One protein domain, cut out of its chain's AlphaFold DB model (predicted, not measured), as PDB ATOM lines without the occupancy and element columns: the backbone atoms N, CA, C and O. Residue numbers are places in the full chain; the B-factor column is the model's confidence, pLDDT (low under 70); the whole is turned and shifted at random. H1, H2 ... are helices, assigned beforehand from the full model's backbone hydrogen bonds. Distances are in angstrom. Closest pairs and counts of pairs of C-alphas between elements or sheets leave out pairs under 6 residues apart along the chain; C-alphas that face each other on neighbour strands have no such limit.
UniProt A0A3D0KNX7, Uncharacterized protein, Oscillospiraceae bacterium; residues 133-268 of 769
ATOM      1  N   GLU A 133     239.263 367.674 248.559       89.81
ATOM      2  CA  GLU A 133     238.545 366.840 247.591       89.81
ATOM      3  C   GLU A 133     237.993 367.688 246.438       89.81
ATOM      4  O   GLU A 133     238.142 367.317 245.273       89.81
ATOM      5  N   GLN A 134     237.423 368.858 246.741       90.75
ATOM      6  CA  GLN A 134     236.920 369.795 245.740       90.75
ATOM      7  C   GLN A 134     238.050 370.282 244.832       90.75
ATOM      8  O   GLN A 134     237.897 370.265 243.614       90.75
ATOM      9  N   LYS A 135     239.214 370.638 245.391       90.38
ATOM     10  CA  LYS A 135     240.381 371.047 244.598       90.38
ATOM     11  C   LYS A 135     240.807 369.958 243.613       90.38
ATOM     12  O   LYS A 135     241.090 370.264 242.455       90.38
ATOM     13  N   LEU A 136     240.807 368.693 244.038       86.25
ATOM     14  CA  LEU A 136     241.112 367.559 243.162       86.25
ATOM     15  C   LEU A 136     240.097 367.432 242.010       86.25
ATOM     16  O   LEU A 136     240.488 367.155 240.872       86.25
ATOM     17  N   LEU A 137     238.807 367.646 242.286       86.31
ATOM     18  CA  LEU A 137     237.743 367.643 241.275       86.31
ATOM     19  C   LEU A 137     237.915 368.809 240.284       86.31
ATOM     20  O   LEU A 137     237.884 368.589 239.070       86.31
ATOM     21  N   THR A 138     238.202 370.018 240.772       88.31
ATOM     22  CA  THR A 138     238.446 371.208 239.940       88.31
ATOM     23  C   THR A 138     239.688 371.045 239.054       88.31
ATOM     24  O   THR A 138     239.612 371.244 237.840       88.31
ATOM     25  N   GLU A 139     240.831 370.615 239.605       86.50
ATOM     26  CA  GLU A 139     242.066 370.361 238.837       86.50
ATOM     27  C   GLU A 139     241.837 369.339 237.718       86.50
ATOM     28  O   GLU A 139     242.374 369.447 236.611       86.50
ATOM     29  N   ARG A 140     241.009 368.334 237.993       81.06
ATOM     30  CA  ARG A 140     240.630 367.327 237.012       81.06
ATOM     31  C   ARG A 140     239.773 367.916 235.894       81.06
ATOM     32  O   ARG A 140     240.070 367.652 234.728       81.06
ATOM     33  N   ARG A 141     238.745 368.711 236.214       82.69
ATOM     34  CA  ARG A 141     237.928 369.411 235.205       82.69
ATOM     35  C   ARG A 141     238.793 370.269 234.296       82.69
ATOM     36  O   ARG A 141     238.624 370.229 233.080       82.69
ATOM     37  N   GLN A 142     239.761 370.980 234.869       87.25
ATOM     38  CA  GLN A 142     240.711 371.793 234.111       87.25
ATOM     39  C   GLN A 142     241.555 370.940 233.155       87.25
ATOM     40  O   GLN A 142     241.660 371.275 231.975       87.25
ATOM     41  N   LYS A 143     242.093 369.798 233.610       86.06
ATOM     42  CA  LYS A 143     242.814 368.848 232.740       86.06
ATOM     43  C   LYS A 143     241.923 368.294 231.625       86.06
ATOM     44  O   LYS A 143     242.368 368.203 230.483       86.06
ATOM     45  N   ALA A 144     240.670 367.949 231.929       85.25
ATOM     46  CA  ALA A 144     239.706 367.479 230.936       85.25
ATOM     47  C   ALA A 144     239.425 368.559 229.880       85.25
ATOM     48  O   ALA A 144     239.573 368.297 228.688       85.25
ATOM     49  N   ALA A 145     239.124 369.787 230.311       86.44
ATOM     50  CA  ALA A 145     238.914 370.936 229.434       86.44
ATOM     51  C   ALA A 145     240.150 371.238 228.567       86.44
ATOM     52  O   ALA A 145     240.017 371.538 227.380       86.44
ATOM     53  N   GLN A 146     241.357 371.087 229.119       88.31
ATOM     54  CA  GLN A 146     242.609 371.233 228.375       88.31
ATOM     55  C   GLN A 146     242.782 370.141 227.309       88.31
ATOM     56  O   GLN A 146     243.253 370.414 226.205       88.31
ATOM     57  N   VAL A 147     242.414 368.889 227.596       86.69
ATOM     58  CA  VAL A 147     242.443 367.833 226.573       86.69
ATOM     59  C   VAL A 147     241.396 368.107 225.498       86.69
ATOM     60  O   VAL A 147     241.736 368.016 224.325       86.69
ATOM     61  N   ILE A 148     240.180 368.511 225.870       86.50
ATOM     62  CA  ILE A 148     239.108 368.861 224.927       86.50
ATOM     63  C   ILE A 148     239.555 369.969 223.963       86.50
ATOM     64  O   ILE A 148     239.371 369.841 222.754       86.50
ATOM     65  N   SER A 149     240.197 371.026 224.467       85.44
ATOM     66  CA  SER A 149     240.648 372.146 223.631       85.44
ATOM     67  C   SER A 149     241.890 371.826 222.792       85.44
ATOM     68  O   SER A 149     242.003 372.299 221.663       85.44
ATOM     69  N   THR A 150     242.819 371.008 223.303       86.81
ATOM     70  CA  THR A 150     244.094 370.722 222.614       86.81
ATOM     71  C   THR A 150     244.057 369.494 221.710       86.81
ATOM     72  O   THR A 150     244.876 369.399 220.798       86.81
ATOM     73  N   LEU A 151     243.170 368.522 221.949       85.25
ATOM     74  CA  LEU A 151     243.115 367.265 221.196       85.25
ATOM     75  C   LEU A 151     242.928 367.483 219.682       85.25
ATOM     76  O   LEU A 151     243.727 366.906 218.938       85.25
ATOM     77  N   PRO A 152     242.000 368.343 219.211       82.44
ATOM     78  CA  PRO A 152     241.802 368.572 217.777       82.44
ATOM     79  C   PRO A 152     243.029 369.155 217.060       82.44
ATOM     80  O   PRO A 152     243.156 369.015 215.849       82.44
ATOM     81  N   GLN A 153     243.947 369.784 217.801       82.38
ATOM     82  CA  GLN A 153     245.161 370.417 217.269       82.38
ATOM     83  C   GLN A 153     246.347 369.444 217.168       82.38
ATOM     84  O   GLN A 153     247.428 369.811 216.707       82.38
ATOM     85  N   THR A 154     246.195 368.206 217.640       83.69
ATOM     86  CA  THR A 154     247.297 367.241 217.660       83.69
ATOM     87  C   THR A 154     247.469 366.530 216.319       83.69
ATOM     88  O   THR A 154     246.503 366.152 215.659       83.69
ATOM     89  N   ARG A 155     248.728 366.261 215.946       81.62
ATOM     90  CA  ARG A 155     249.067 365.551 214.702       81.62
ATOM     91  C   ARG A 155     248.433 364.159 214.624       81.62
ATOM     92  O   ARG A 155     247.928 363.786 213.574       81.62
ATOM     93  N   PHE A 156     248.423 363.416 215.730       81.88
ATOM     94  CA  PHE A 156     247.827 362.079 215.765       81.88
ATOM     95  C   PHE A 156     246.297 362.121 215.592       81.88
ATOM     96  O   PHE A 156     245.723 361.191 215.038       81.88
ATOM     97  N   PHE A 157     245.626 363.199 216.017       83.94
ATOM     98  CA  PHE A 157     244.188 363.367 215.797       83.94
ATOM     99  C   PHE A 157     243.878 363.632 214.320       83.94
ATOM    100  O   PHE A 157     242.981 363.003 213.768       83.94
ATOM    101  N   ALA A 158     244.667 364.483 213.654       81.25
ATOM    102  CA  ALA A 158     244.558 364.688 212.208       81.25
ATOM    103  C   ALA A 158     244.770 363.375 211.429       81.25
ATOM    104  O   ALA A 158     243.965 363.036 210.567       81.25
ATOM    105  N   GLN A 159     245.774 362.581 211.814       82.50
ATOM    106  CA  GLN A 159     246.013 361.254 211.235       82.50
ATOM    107  C   GLN A 159     244.837 360.290 211.465       82.50
ATOM    108  O   GLN A 159     244.498 359.518 210.573       82.50
ATOM    109  N   ALA A 160     244.172 360.347 212.626       84.25
ATOM    110  CA  ALA A 160     242.983 359.533 212.895       84.25
ATOM    111  C   ALA A 160     241.818 359.879 211.951       84.25
ATOM    112  O   ALA A 160     241.093 358.987 211.508       84.25
ATOM    113  N   VAL A 161     241.644 361.170 211.646       83.94
ATOM    114  CA  VAL A 161     240.623 361.661 210.707       83.94
ATOM    115  C   VAL A 161     240.951 361.218 209.284       83.94
ATOM    116  O   VAL A 161     240.063 360.730 208.591       83.94
ATOM    117  N   GLU A 162     242.212 361.333 208.859       80.00
ATOM    118  CA  GLU A 162     242.678 360.890 207.537       80.00
ATOM    119  C   GLU A 162     242.488 359.381 207.335       80.00
ATOM    120  O   GLU A 162     241.930 358.973 206.317       80.00
ATOM    121  N   GLU A 163     242.850 358.562 208.326       79.81
ATOM    122  CA  GLU A 163     242.649 357.105 208.306       79.81
ATOM    123  C   GLU A 163     241.160 356.735 208.175       79.81
ATOM    124  O   GLU A 163     240.784 355.817 207.443       79.81
ATOM    125  N   CYS A 164     240.277 357.484 208.845       76.94
ATOM    126  CA  CYS A 164     238.832 357.305 208.709       76.94
ATOM    127  C   CYS A 164     238.302 357.790 207.346       76.94
ATOM    128  O   CYS A 164     237.443 357.136 206.750       76.94
ATOM    129  N   ALA A 165     238.808 358.917 206.840       73.25
ATOM    130  CA  ALA A 165     238.381 359.527 205.582       73.25
ATOM    131  C   ALA A 165     238.816 358.703 204.360       73.25
ATOM    132  O   ALA A 165     238.022 358.511 203.435       73.25
ATOM    133  N   ALA A 166     240.024 358.133 204.376       69.19
ATOM    134  CA  ALA A 166     240.549 357.283 203.307       69.19
ATOM    135  C   ALA A 166     239.632 356.087 202.986       69.19
ATOM    136  O   ALA A 166     239.602 355.609 201.854       69.19
ATOM    137  N   GLN A 167     238.827 355.639 203.952       61.34
ATOM    138  CA  GLN A 167     237.929 354.494 203.791       61.34
ATOM    139  C   GLN A 167     236.475 354.865 203.477       61.34
ATOM    140  O   GLN A 167     235.694 354.002 203.078       61.34
ATOM    141  N   THR A 168     236.104 356.148 203.550       57.84
ATOM    142  CA  THR A 168     234.793 356.600 203.044       57.84
ATOM    143  C   THR A 168     234.666 356.502 201.520       57.84
ATOM    144  O   THR A 168     233.549 356.420 201.014       57.84
ATOM    145  N   GLY A 169     235.791 356.423 200.795       54.25
ATOM    146  CA  GLY A 169     235.833 356.204 199.344       54.25
ATOM    147  C   GLY A 169     235.695 354.741 198.892       54.25
ATOM    148  O   GLY A 169     235.577 354.494 197.695       54.25
ATOM    149  N   GLY A 170     235.686 353.770 199.815       51.78
ATOM    150  CA  GLY A 170     235.658 352.342 199.489       51.78
ATOM    151  C   GLY A 170     235.107 351.491 200.632       51.78
ATOM    152  O   GLY A 170     235.856 351.028 201.480       51.78
ATOM    153  N   ILE A 171     233.783 351.316 200.634       48.69
ATOM    154  CA  ILE A 171     232.977 350.254 201.268       48.69
ATOM    155  C   ILE A 171     233.706 349.426 202.348       48.69
ATOM    156  O   ILE A 171     234.131 348.299 202.118       48.69
ATOM    157  N   ASN A 172     233.721 349.939 203.576       56.41
ATOM    158  CA  ASN A 172     233.620 349.088 204.760       56.41
ATOM    159  C   ASN A 172     232.487 349.632 205.636       56.41
ATOM    160  O   ASN A 172     232.703 350.279 206.662       56.41
ATOM    161  N   GLN A 173     231.260 349.471 205.126       61.00
ATOM    162  CA  GLN A 173     230.047 349.985 205.758       61.00
ATOM    163  C   GLN A 173     229.853 349.411 207.169       61.00
ATOM    164  O   GLN A 173     229.372 350.124 208.044       61.00
ATOM    165  N   ASP A 174     230.307 348.181 207.411       63.88
ATOM    166  CA  ASP A 174     230.160 347.490 208.694       63.88
ATOM    167  C   ASP A 174     230.874 348.231 209.835       63.88
ATOM    168  O   ASP A 174     230.264 348.505 210.865       63.88
ATOM    169  N   PHE A 175     232.115 348.690 209.625       69.38
ATOM    170  CA  PHE A 175     232.853 349.457 210.640       69.38
ATOM    171  C   PHE A 175     232.192 350.803 210.967       69.38
ATOM    172  O   PHE A 175     232.132 351.207 212.133       69.38
ATOM    173  N   LEU A 176     231.696 351.496 209.934       70.38
ATOM    174  CA  LEU A 176     231.007 352.776 210.092       70.38
ATOM    175  C   LEU A 176     229.676 352.603 210.830       70.38
ATOM    176  O   LEU A 176     229.345 353.432 211.671       70.38
ATOM    177  N   TYR A 177     228.931 351.532 210.552       69.00
ATOM    178  CA  TYR A 177     227.687 351.239 211.258       69.00
ATOM    179  C   TYR A 177     227.925 350.804 212.707       69.00
ATOM    180  O   TYR A 177     227.180 351.228 213.588       69.00
ATOM    181  N   GLU A 178     228.965 350.011 212.977       71.12
ATOM    182  CA  GLU A 178     229.318 349.576 214.336       71.12
ATOM    183  C   GLU A 178     229.809 350.727 215.225       71.12
ATOM    184  O   GLU A 178     229.588 350.704 216.434       71.12
ATOM    185  N   ASN A 179     230.452 351.745 214.643       75.25
ATOM    186  CA  ASN A 179     231.069 352.847 215.388       75.25
ATOM    187  C   ASN A 179     230.525 354.233 214.996       75.25
ATOM    188  O   ASN A 179     231.243 355.232 215.091       75.25
ATOM    189  N   TYR A 180     229.266 354.297 214.555       78.62
ATOM    190  CA  TYR A 180     228.658 355.492 213.961       78.62
ATOM    191  C   TYR A 180     228.812 356.751 214.829       78.62
ATOM    192  O   TYR A 180     229.320 357.767 214.360       78.62
ATOM    193  N   ASP A 181     228.461 356.667 216.113       78.31
ATOM    194  CA  ASP A 181     228.518 357.808 217.038       78.31
ATOM    195  C   ASP A 181     229.947 358.331 217.235       78.31
ATOM    196  O   ASP A 181     230.189 359.541 217.233       78.31
ATOM    197  N   GLY A 182     230.916 357.419 217.359       82.69
ATOM    198  CA  GLY A 182     232.332 357.764 217.478       82.69
ATOM    199  C   GLY A 182     232.881 358.407 216.205       82.69
ATOM    200  O   GLY A 182     233.682 359.339 216.280       82.69
ATOM    201  N   PHE A 183     232.415 357.955 215.038       84.06
ATOM    202  CA  PHE A 183     232.776 358.521 213.740       84.06
ATOM    203  C   PHE A 183     232.233 359.946 213.581       84.06
ATOM    204  O   PHE A 183     232.994 360.859 213.263       84.06
ATOM    205  N   ILE A 184     230.943 360.167 213.866       83.44
ATOM    206  CA  ILE A 184     230.333 361.507 213.835       83.44
ATOM    207  C   ILE A 184     231.075 362.453 214.780       83.44
ATOM    208  O   ILE A 184     231.424 363.564 214.384       83.44
ATOM    209  N   ALA A 185     231.380 361.999 215.996       86.38
ATOM    210  CA  ALA A 185     232.110 362.791 216.975       86.38
ATOM    211  C   ALA A 185     233.524 363.175 216.506       86.38
ATOM    212  O   ALA A 185     233.923 364.332 216.644       86.38
ATOM    213  N   LEU A 186     234.269 362.233 215.918       87.62
ATOM    214  CA  LEU A 186     235.611 362.482 215.388       87.62
ATOM    215  C   LEU A 186     235.591 363.567 214.298       87.62
ATOM    216  O   LEU A 186     236.372 364.519 214.355       87.62
ATOM    217  N   PHE A 187     234.674 363.454 213.334       85.62
ATOM    218  CA  PHE A 187     234.558 364.423 212.243       85.62
ATOM    219  C   PHE A 187     233.967 365.764 212.684       85.62
ATOM    220  O   PHE A 187     234.359 366.788 212.133       85.62
ATOM    221  N   ALA A 188     233.096 365.794 213.697       84.88
ATOM    222  CA  ALA A 188     232.564 367.043 214.249       84.88
ATOM    223  C   ALA A 188     233.678 367.878 214.894       84.88
ATOM    224  O   ALA A 188     233.805 369.072 214.626       84.88
ATOM    225  N   LEU A 189     234.555 367.230 215.666       84.06
ATOM    226  CA  LEU A 189     235.748 367.868 216.229       84.06
ATOM    227  C   LEU A 189     236.719 368.345 215.140       84.06
ATOM    228  O   LEU A 189     237.300 369.424 215.261       84.06
ATOM    229  N   ALA A 190     236.888 367.563 214.070       82.38
ATOM    230  CA  ALA A 190     237.753 367.917 212.946       82.38
ATOM    231  C   ALA A 190     237.207 369.103 212.128       82.38
ATOM    232  O   ALA A 190     237.977 369.976 211.723       82.38
ATOM    233  N   GLN A 191     235.886 369.170 211.920       81.25
ATOM    234  CA  GLN A 191     235.214 370.232 211.164       81.25
ATOM    235  C   GLN A 191     235.454 371.617 211.767       81.25
ATOM    236  O   GLN A 191     235.607 372.588 211.028       81.25
ATOM    237  N   LEU A 192     235.516 371.699 213.098       72.25
ATOM    238  CA  LEU A 192     235.759 372.948 213.822       72.25
ATOM    239  C   LEU A 192     237.173 373.501 213.607       72.25
ATOM    240  O   LEU A 192     237.376 374.703 213.733       72.25
ATOM    241  N   GLN A 193     238.142 372.643 213.272       70.25
ATOM    242  CA  GLN A 193     239.516 373.053 212.965       70.25
ATOM    243  C   GLN A 193     239.715 373.302 211.471       70.25
ATOM    244  O   GLN A 193     240.363 374.270 211.078       70.25
ATOM    245  N   ASN A 194     239.171 372.423 210.628       72.00
ATOM    246  CA  ASN A 194     239.310 372.532 209.187       72.00
ATOM    247  C   ASN A 194     238.056 371.998 208.465       72.00
ATOM    248  O   ASN A 194     237.921 370.786 208.266       72.00
ATOM    249  N   PRO A 195     237.166 372.890 207.987       70.94
ATOM    250  CA  PRO A 195     235.947 372.504 207.277       70.94
ATOM    251  C   PRO A 195     236.187 371.632 206.035       70.94
ATOM    252  O   PRO A 195     235.314 370.851 205.652       70.94
ATOM    253  N   SER A 196     237.373 371.716 205.418       67.81
ATOM    254  CA  SER A 196     237.710 370.938 204.218       67.81
ATOM    255  C   SER A 196     237.796 369.426 204.468       67.81
ATOM    256  O   SER A 196     237.505 368.656 203.552       67.81
ATOM    257  N   LEU A 197     238.057 368.987 205.707       66.38
ATOM    258  CA  LEU A 197     238.139 367.567 206.087       66.38
ATOM    259  C   LEU A 197     236.786 366.835 206.031       66.38
ATOM    260  O   LEU A 197     236.740 365.610 206.009       66.38
ATOM    261  N   THR A 198     235.676 367.576 205.963       67.19
ATOM    262  CA  THR A 198     234.316 367.016 205.840       67.19
ATOM    263  C   THR A 198     233.776 367.031 204.410       67.19
ATOM    264  O   THR A 198     232.664 366.566 204.151       67.19
ATOM    265  N   SER A 199     234.536 367.579 203.458       66.00
ATOM    266  CA  SER A 199     234.081 367.771 202.076       66.00
ATOM    267  C   SER A 199     233.876 366.456 201.314       66.00
ATOM    268  O   SER A 199     232.978 366.389 200.478       66.00
ATOM    269  N   ALA A 200     234.644 365.419 201.658       64.81
ATOM    270  CA  ALA A 200     234.591 364.086 201.058       64.81
ATOM    271  C   ALA A 200     233.549 363.143 201.700       64.81
ATOM    272  O   ALA A 200     233.383 362.013 201.243       64.81
ATOM    273  N   LEU A 201     232.843 363.582 202.751       72.75
ATOM    274  CA  LEU A 201     231.857 362.750 203.446       72.75
ATOM    275  C   LEU A 201     230.535 362.647 202.663       72.75
ATOM    276  O   LEU A 201     230.082 363.637 202.079       72.75
ATOM    277  N   PRO A 202     229.840 361.493 202.720       72.00
ATOM    278  CA  PRO A 202     228.494 361.351 202.174       72.00
ATOM    279  C   PRO A 202     227.508 362.396 202.740       72.00
ATOM    280  O   PRO A 202     227.591 362.730 203.926       72.00
ATOM    281  N   PRO A 203     226.510 362.861 201.956       70.88
ATOM    282  CA  PRO A 203     225.590 363.931 202.368       70.88
ATOM    283  C   PRO A 203     224.859 363.671 203.693       70.88
ATOM    284  O   PRO A 203     224.647 364.595 204.473       70.88
ATOM    285  N   GLN A 204     224.501 362.409 203.960       67.31
ATOM    286  CA  GLN A 204     223.803 362.002 205.184       67.31
ATOM    287  C   GLN A 204     224.680 362.156 206.434       67.31
ATOM    288  O   GLN A 204     224.231 362.702 207.434       67.31
ATOM    289  N   ILE A 205     225.944 361.734 206.353       72.38
ATOM    290  CA  ILE A 205     226.916 361.858 207.448       72.38
ATOM    291  C   ILE A 205     227.259 363.330 207.660       72.38
ATOM    292  O   ILE A 205     227.302 363.802 208.789       72.38
ATOM    293  N   LYS A 206     227.438 364.091 206.577       75.75
ATOM    294  CA  LYS A 206     227.739 365.523 206.643       75.75
ATOM    295  C   LYS A 206     226.652 366.323 207.374       75.75
ATOM    296  O   LYS A 206     226.982 367.245 208.118       75.75
ATOM    297  N   ALA A 207     225.380 365.965 207.185       75.19
ATOM    298  CA  ALA A 207     224.261 366.568 207.909       75.19
ATOM    299  C   ALA A 207     224.314 366.256 209.415       75.19
ATOM    300  O   ALA A 207     224.175 367.169 210.228       75.19
ATOM    301  N   ASP A 208     224.575 364.998 209.778       75.69
ATOM    302  CA  ASP A 208     224.676 364.570 211.175       75.69
ATOM    303  C   ASP A 208     225.899 365.212 211.872       75.69
ATOM    304  O   ASP A 208     225.764 365.739 212.972       75.69
ATOM    305  N   VAL A 209     227.062 365.289 211.212       78.69
ATOM    306  CA  VAL A 209     228.253 365.995 211.728       78.69
ATOM    307  C   VAL A 209     227.971 367.490 211.931       78.69
ATOM    308  O   VAL A 209     228.281 368.035 212.984       78.69
ATOM    309  N   SER A 210     227.306 368.145 210.974       78.38
ATOM    310  CA  SER A 210     226.975 369.580 211.062       78.38
ATOM    311  C   SER A 210     225.925 369.905 212.133       78.38
ATOM    312  O   SER A 210     225.754 371.070 212.496       78.38
ATOM    313  N   SER A 211     225.189 368.904 212.625       76.75
ATOM    314  CA  SER A 211     224.222 369.082 213.713       76.75
ATOM    315  C   SER A 211     224.897 369.284 215.075       76.75
ATOM    316  O   SER A 211     224.304 369.878 215.977       76.75
ATOM    317  N   VAL A 212     226.154 368.852 215.200       75.38
ATOM    318  CA  VAL A 212     226.975 369.012 216.396       75.38
ATOM    319  C   VAL A 212     227.577 370.417 216.405       75.38
ATOM    320  O   VAL A 212     228.510 370.704 215.658       75.38
ATOM    321  N   ARG A 213     227.024 371.313 217.230       68.38
ATOM    322  CA  ARG A 213     227.458 372.724 217.281       68.38
ATOM    323  C   ARG A 213     228.520 373.013 218.338       68.38
ATOM    324  O   ARG A 213     229.382 373.848 218.090       68.38
ATOM    325  N   ASP A 214     228.483 372.300 219.463       71.56
ATOM    326  CA  ASP A 214     229.338 372.575 220.619       71.56
ATOM    327  C   ASP A 214     230.286 371.410 220.906       71.56
ATOM    328  O   ASP A 214     229.882 370.245 220.901       71.56
ATOM    329  N   ILE A 215     231.554 371.719 221.202       73.81
ATOM    330  CA  ILE A 215     232.507 370.721 221.695       73.81
ATOM    331  C   ILE A 215     232.141 370.393 223.140       73.81
ATOM    332  O   ILE A 215     232.512 371.113 224.066       73.81
ATOM    333  N   SER A 216     231.433 369.285 223.333       78.56
ATOM    334  CA  SER A 216     231.128 368.779 224.666       78.56
ATOM    335  C   SER A 216     232.137 367.712 225.121       78.56
ATOM    336  O   SER A 216     232.776 367.042 224.290       78.56
ATOM    337  N   PRO A 217     232.270 367.494 226.445       80.00
ATOM    338  CA  PRO A 217     232.981 366.343 226.996       80.00
ATOM    339  C   PRO A 217     232.507 365.017 226.390       80.00
ATOM    340  O   PRO A 217     233.331 364.176 226.039       80.00
ATOM    341  N   GLN A 218     231.197 364.856 226.180       81.06
ATOM    342  CA  GLN A 218     230.600 363.629 225.650       81.06
ATOM    343  C   GLN A 218     231.009 363.372 224.195       81.06
ATOM    344  O   GLN A 218     231.327 362.239 223.843       81.06
ATOM    345  N   ILE A 219     231.042 364.407 223.351       83.19
ATOM    346  CA  ILE A 219     231.484 364.279 221.952       83.19
ATOM    347  C   ILE A 219     232.970 363.914 221.910       83.19
ATOM    348  O   ILE A 219     233.366 362.962 221.238       83.19
ATOM    349  N   THR A 220     233.794 364.606 222.696       86.12
ATOM    350  CA  THR A 220     235.236 364.322 222.781       86.12
ATOM    351  C   THR A 220     235.507 362.895 223.253       86.12
ATOM    352  O   THR A 220     236.355 362.191 222.697       86.12
ATOM    353  N   GLU A 221     234.741 362.432 224.238       87.56
ATOM    354  CA  GLU A 221     234.805 361.071 224.754       87.56
ATOM    355  C   GLU A 221     234.472 360.023 223.684       87.56
ATOM    356  O   GLU A 221     235.211 359.047 223.557       87.56
ATOM    357  N   GLN A 222     233.415 360.222 222.885       85.06
ATOM    358  CA  GLN A 222     233.040 359.294 221.809       85.06
ATOM    359  C   GLN A 222     234.113 359.202 220.718       85.06
ATOM    360  O   GLN A 222     234.469 358.098 220.298       85.06
ATOM    361  N   ALA A 223     234.702 360.334 220.323       87.56
ATOM    362  CA  ALA A 223     235.812 360.351 219.370       87.56
ATOM    363  C   ALA A 223     237.032 359.579 219.905       87.56
ATOM    364  O   ALA A 223     237.647 358.784 219.194       87.56
ATOM    365  N   CYS A 224     237.366 359.754 221.186       87.69
ATOM    366  CA  CYS A 224     238.474 359.031 221.806       87.69
ATOM    367  C   CYS A 224     238.181 357.532 221.971       87.69
ATOM    368  O   CYS A 224     239.078 356.710 221.778       87.69
ATOM    369  N   LYS A 225     236.938 357.159 222.308       87.88
ATOM    370  CA  LYS A 225     236.494 355.760 222.423       87.88
ATOM    371  C   LYS A 225     236.657 355.006 221.110       87.88
ATOM    372  O   LYS A 225     237.147 353.878 221.148       87.88
ATOM    373  N   LEU A 226     236.310 355.628 219.980       87.38
ATOM    374  CA  LEU A 226     236.528 355.061 218.647       87.38
ATOM    375  C   LEU A 226     238.001 354.685 218.446       87.38
ATOM    376  O   LEU A 226     238.299 353.554 218.067       87.38
ATOM    377  N   ILE A 227     238.912 355.618 218.733       86.81
ATOM    378  CA  ILE A 227     240.348 355.433 218.499       86.81
ATOM    379  C   ILE A 227     240.925 354.357 219.433       86.81
ATOM    380  O   ILE A 227     241.612 353.444 218.977       86.81
ATOM    381  N   VAL A 228     240.617 354.428 220.733       86.62
ATOM    382  CA  VAL A 228     241.180 353.531 221.763       86.62
ATOM    383  C   VAL A 228     240.641 352.101 221.660       86.62
ATOM    384  O   VAL A 228     241.380 351.144 221.897       86.62
ATOM    385  N   SER A 229     239.367 351.929 221.296       84.31
ATOM    386  CA  SER A 229     238.748 350.596 221.197       84.31
ATOM    387  C   SER A 229     239.210 349.827 219.954       84.31
ATOM    388  O   SER A 229     239.161 348.601 219.938       84.31
ATOM    389  N   ASN A 230     239.722 350.528 218.937       83.56
ATOM    390  CA  ASN A 230     240.106 349.961 217.645       83.56
ATOM    391  C   ASN A 230     241.634 349.971 217.439       83.56
ATOM    392  O   ASN A 230     242.144 350.434 216.417       83.56
ATOM    393  N   LYS A 231     242.381 349.423 218.407       83.62
ATOM    394  CA  LYS A 231     243.860 349.429 218.428       83.62
ATOM    395  C   LYS A 231     244.510 348.861 217.171       83.62
ATOM    396  O   LYS A 231     245.486 349.424 216.690       83.62
ATOM    397  N   ASN A 232     243.955 347.779 216.624       80.88
ATOM    398  CA  ASN A 232     244.475 347.139 215.409       80.88
ATOM    399  C   ASN A 232     244.441 348.073 214.193       80.88
ATOM    400  O   ASN A 232     245.203 347.883 213.255       80.88
ATOM    401  N   ARG A 233     243.546 349.065 214.217       77.44
ATOM    402  CA  ARG A 233     243.308 349.993 213.117       77.44
ATOM    403  C   ARG A 233     244.049 351.311 213.300       77.44
ATOM    404  O   ARG A 233     244.632 351.815 212.355       77.44
ATOM    405  N   PHE A 234     244.064 351.844 214.521       81.75
ATOM    406  CA  PHE A 234     244.719 353.119 214.821       81.75
ATOM    407  C   PHE A 234     246.177 352.975 215.291       81.75
ATOM    408  O   PHE A 234     246.867 353.982 215.401       81.75
ATOM    409  N   GLY A 235     246.673 351.767 215.576       84.69
ATOM    410  CA  GLY A 235     248.091 351.493 215.845       84.69
ATOM    411  C   GLY A 235     248.752 352.481 216.818       84.69
ATOM    412  O   GLY A 235     248.319 352.635 217.965       84.69
ATOM    413  N   GLU A 236     249.787 353.179 216.343       85.06
ATOM    414  CA  GLU A 236     250.545 354.187 217.099       85.06
ATOM    415  C   GLU A 236     249.693 355.392 217.543       85.06
ATOM    416  O   GLU A 236     249.909 355.931 218.631       85.06
ATOM    417  N   ILE A 237     248.669 355.772 216.768       85.75
ATOM    418  CA  ILE A 237     247.731 356.858 217.106       85.75
ATOM    419  C   ILE A 237     246.972 356.506 218.387       85.75
ATOM    420  O   ILE A 237     246.850 357.332 219.295       85.75
ATOM    421  N   SER A 238     246.504 355.257 218.495       86.81
ATOM    422  CA  SER A 238     245.827 354.777 219.702       86.81
ATOM    423  C   SER A 238     246.759 354.776 220.910       86.81
ATOM    424  O   SER A 238     246.310 355.104 222.007       86.81
ATOM    425  N   GLN A 239     248.037 354.427 220.742       86.19
ATOM    426  CA  GLN A 239     249.006 354.413 221.843       86.19
ATOM    427  C   GLN A 239     249.336 355.828 222.332       86.19
ATOM    428  O   GLN A 239     249.343 356.075 223.540       86.19
ATOM    429  N   ALA A 240     249.544 356.772 221.410       86.12
ATOM    430  CA  ALA A 240     249.794 358.174 221.733       86.12
ATOM    431  C   ALA A 240     248.596 358.817 222.451       86.12
ATOM    432  O   ALA A 240     248.769 359.508 223.462       86.12
ATOM    433  N   LEU A 241     247.373 358.542 221.978       87.62
ATOM    434  CA  LEU A 241     246.151 359.008 222.628       87.62
ATOM    435  C   LEU A 241     245.977 358.376 224.014       87.62
ATOM    436  O   LEU A 241     245.709 359.096 224.974       87.62
ATOM    437  N   GLU A 242     246.178 357.061 224.153       86.94
ATOM    438  CA  GLU A 242     246.129 356.398 225.459       86.94
ATOM    439  C   GLU A 242     247.122 357.007 226.449       86.94
ATOM    440  O   GLU A 242     246.763 357.222 227.602       86.94
ATOM    441  N   TYR A 243     248.353 357.300 226.022       86.62
ATOM    442  CA  TYR A 243     249.358 357.928 226.878       86.62
ATOM    443  C   TYR A 243     248.910 359.318 227.350       86.62
ATOM    444  O   TYR A 243     248.943 359.608 228.549       86.62
ATOM    445  N   LYS A 244     248.399 360.156 226.436       86.00
ATOM    446  CA  LYS A 244     247.877 361.491 226.773       86.00
ATOM    447  C   LYS A 244     246.687 361.407 227.737       86.00
ATOM    448  O   LYS A 244     246.644 362.146 228.719       86.00
ATOM    449  N   LEU A 245     245.755 360.479 227.502       87.00
ATOM    450  CA  LEU A 245     244.594 360.261 228.370       87.00
ATOM    451  C   LEU A 245     244.984 359.668 229.735       87.00
ATOM    452  O   LEU A 245     244.388 360.054 230.738       87.00
ATOM    453  N   LYS A 246     245.994 358.784 229.807       85.69
ATOM    454  CA  LYS A 246     246.532 358.243 231.074       85.69
ATOM    455  C   LYS A 246     247.149 359.346 231.925       85.69
ATOM    456  O   LYS A 246     246.806 359.450 233.097       85.69
ATOM    457  N   ASN A 247     247.973 360.212 231.333       82.94
ATOM    458  CA  ASN A 247     248.596 361.335 232.044       82.94
ATOM    459  C   ASN A 247     247.572 362.362 232.558       82.94
ATOM    460  O   ASN A 247     247.803 363.016 233.573       82.94
ATOM    461  N   ALA A 248     246.431 362.493 231.876       79.94
ATOM    462  CA  ALA A 248     245.317 363.337 232.304       79.94
ATOM    463  C   ALA A 248     244.316 362.621 233.237       79.94
ATOM    464  O   ALA A 248     243.330 363.229 233.650       79.94
ATOM    465  N   SER A 249     244.535 361.342 233.572       77.81
ATOM    466  CA  SER A 249     243.603 360.497 234.335       77.81
ATOM    467  C   SER A 249     242.197 360.382 233.709       77.81
ATOM    468  O   SER A 249     241.200 360.259 234.423       77.81
ATOM    469  N   LEU A 250     242.093 360.423 232.377       79.56
ATOM    470  CA  LEU A 250     240.843 360.349 231.592       79.56
ATOM    471  C   LEU A 250     240.561 358.947 231.020       79.56
ATOM    472  O   LEU A 250     239.602 358.757 230.274       79.56
ATOM    473  N   ILE A 251     241.395 357.959 231.345       78.88
ATOM    474  CA  ILE A 251     241.211 356.561 230.943       78.88
ATOM    475  C   ILE A 251     241.417 355.634 232.143       78.88
ATOM    476  O   ILE A 251     242.427 355.718 232.840       78.88
ATOM    477  N   HIS A 252     240.464 354.732 232.380       69.69
ATOM    478  CA  HIS A 252     240.539 353.725 233.440       69.69
ATOM    479  C   HIS A 252     240.105 352.363 232.895       69.69
ATOM    480  O   HIS A 252     239.097 352.265 232.198       69.69
ATOM    481  N   ARG A 253     240.896 351.309 233.151       70.31
ATOM    482  CA  ARG A 253     240.662 349.944 232.623       70.31
ATOM    483  C   ARG A 253     240.370 349.906 231.106       70.31
ATOM    484  O   ARG A 253     239.551 349.121 230.644       70.31
ATOM    485  N   GLY A 254     241.020 350.785 230.335       69.69
ATOM    486  CA  GLY A 254     240.846 350.888 228.878       69.69
ATOM    487  C   GLY A 254     239.598 351.648 228.410       69.69
ATOM    488  O   GLY A 254     239.388 351.763 227.207       69.69
ATOM    489  N   ARG A 255     238.779 352.195 229.319       76.31
ATOM    490  CA  ARG A 255     237.603 353.012 228.982       76.31
ATOM    491  C   ARG A 255     237.916 354.495 229.132       76.31
ATOM    492  O   ARG A 255     238.380 354.923 230.188       76.31
ATOM    493  N   VAL A 256     237.656 355.265 228.078       81.25
ATOM    494  CA  VAL A 256     237.810 356.727 228.071       81.25
ATOM    495  C   VAL A 256     236.589 357.380 228.712       81.25
ATOM    496  O   VAL A 256     235.466 356.979 228.406       81.25
ATOM    497  N   ASN A 257     236.807 358.364 229.587       77.94
ATOM    498  CA  ASN A 257     235.734 359.077 230.268       77.94
ATOM    499  C   ASN A 257     236.136 360.524 230.611       77.94
ATOM    500  O   ASN A 257     237.102 360.756 231.345       77.94
ATOM    501  N   PHE A 258     235.390 361.484 230.065       75.88
ATOM    502  CA  PHE A 258     235.591 362.923 230.271       75.88
ATOM    503  C   PHE A 258     234.573 363.537 231.233       75.88
ATOM    504  O   PHE A 258     234.833 364.616 231.761       75.88
ATOM    505  N   SER A 259     233.442 362.865 231.442       63.09
ATOM    506  CA  SER A 259     232.289 363.409 232.164       63.09
ATOM    507  C   SER A 259     232.328 363.010 233.643       63.09
ATOM    508  O   SER A 259     232.286 363.882 234.497       63.09
ATOM    509  N   ASP A 260     232.541 361.720 233.933       61.97
ATOM    510  CA  ASP A 260     232.461 361.133 235.277       61.97
ATOM    511  C   ASP A 260     233.366 359.906 235.389       61.97
ATOM    512  O   ASP A 260     232.952 358.770 235.169       61.97
ATOM    513  N   THR A 261     234.650 360.083 235.695       62.66
ATOM    514  CA  THR A 261     235.468 358.892 235.983       62.66
ATOM    515  C   THR A 261     235.101 358.280 237.317       62.66
ATOM    516  O   THR A 261     234.999 359.011 238.295       62.66
ATOM    517  N   GLU A 262     235.172 356.951 237.369       64.12
ATOM    518  CA  GLU A 262     235.181 356.108 238.574       64.12
ATOM    519  C   GLU A 262     235.967 356.718 239.754       64.12
ATOM    520  O   GLU A 262     235.582 356.551 240.901       64.12
ATOM    521  N   LEU A 263     237.048 357.467 239.496       66.94
ATOM    522  CA  LEU A 263     237.805 358.196 240.521       66.94
ATOM    523  C   LEU A 263     237.063 359.404 241.115       66.94
ATOM    524  O   LEU A 263     237.034 359.536 242.329       66.94
ATOM    525  N   ALA A 264     236.487 360.277 240.285       71.88
ATOM    526  CA  ALA A 264     235.708 361.433 240.740       71.88
ATOM    527  C   ALA A 264     234.417 360.979 241.434       71.88
ATOM    528  O   ALA A 264     234.090 361.465 242.515       71.88
ATOM    529  N   GLU A 265     233.757 359.967 240.863       74.62
ATOM    530  CA  GLU A 265     232.609 359.300 241.472       74.62
ATOM    531  C   GLU A 265     232.985 358.745 242.844       74.62
ATOM    532  O   GLU A 265     232.335 359.057 243.837       74.62
ATOM    533  N   LYS A 266     234.086 357.988 242.928       75.88
ATOM    534  CA  LYS A 266     234.587 357.448 244.191       75.88
ATOM    535  C   LYS A 266     234.890 358.553 245.200       75.88
ATOM    536  O   LYS A 266     234.516 358.383 246.352       75.88
ATOM    537  N   THR A 267     235.499 359.667 244.788       81.25
ATOM    538  CA  THR A 267     235.775 360.810 245.675       81.25
ATOM    539  C   THR A 267     234.496 361.379 246.281       81.25
ATOM    540  O   THR A 267     234.436 361.544 247.494       81.25
ATOM    541  N   LEU A 268     233.456 361.635 245.479       82.00
ATOM    542  CA  LEU A 268     232.174 362.148 245.986       82.00
ATOM    543  C   LEU A 268     231.491 361.125 246.904       82.00
ATOM    544  O   LEU A 268     231.082 361.436 248.026       82.00
TER     545      LEU A 268
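What this domain is: This is residues 133 to 268 of the 769 residues of an uncharacterized protein of Oscillospiraceae bacterium (UniProt A0A3D0KNX7). What does the model look like? H4 and H7 cross in the core, H2 packs on H4 and H8 on H7, H5 and H6 pack on H4, and the long H1 packs on H4 and H7 with residues 144 to 153 while its first residues reach away from this core. After a long link, H9 comes back beside H1 near Leu 137. What is it made of? The printed part has 136 residues with nine named helices, H1 to H9 in order, and no named strand, an all helix class. It is compact, with a radius of gyration of the C-alphas of 15.1 A, and its outline is elongated, 49 by 31 by 24 A.

How they stand to each other: What does the first helix touch? H1, residues 133 to 153, touches H7, residues 217 to 229, with residues 144 to 148 alone, closest at the C-alphas of Ile 148 and Thr 220, 6.3 A. Its residues 152 to 153 touch H4, residues 180 to 193, closest at the C-alphas of Pro 152 and Leu 189, 6.3 A, about perpendicular at 76 degrees. What is at the hub? H4 touches five helices, among them H7, closest at the C-alphas of Leu 186 and Ala 223, 4.5 A, at a steep tilt of 64 degrees, opposite ways. It also touches H6, residues 203 to 211, closest at the C-alphas of Ala 188 and Val 209, 5.1 A. What does the kinked helix touch? H8, residues 231 to 247, has a kink of 67 degrees near residue 238; its residues 234 to 241 touch H2, residues 155 to 166, closest at the C-alphas of Phe 156 and Ile 237, 5.4 A, at a shallow tilt of 27 degrees, opposite ways. Are the helix backbones whole? Every O i to N i+4 pair is within hydrogen-bond range in H2, H6 and H7, against 15 of 17 in H1, 9 of 10 in H4 and 11 of 13 in H8.

Where its parts are: Where are the long helices? H1 begins at C-alpha 133 (238.545, 366.840, 247.591) and is 31.2 A long; H4 is 20.7 A, H8 18.7 A and H7 17.7 A. Where are the short ones? H3 is residues 173 to 178, H5 is 195 to 198 and touches H4, and H9 is 262 to 268, ending at C-alpha 268 (232.174, 362.148, 245.986).

The domain as a whole: How far does it reach? The two C-alphas farthest apart, those of Glu 133 and Gly 170, are 50.3 A apart, and the printed part has no cut. Where is confidence low? Of 25 residues under 70, 166 to 175 and 259 to 263 are the longest runs with 196 to 200.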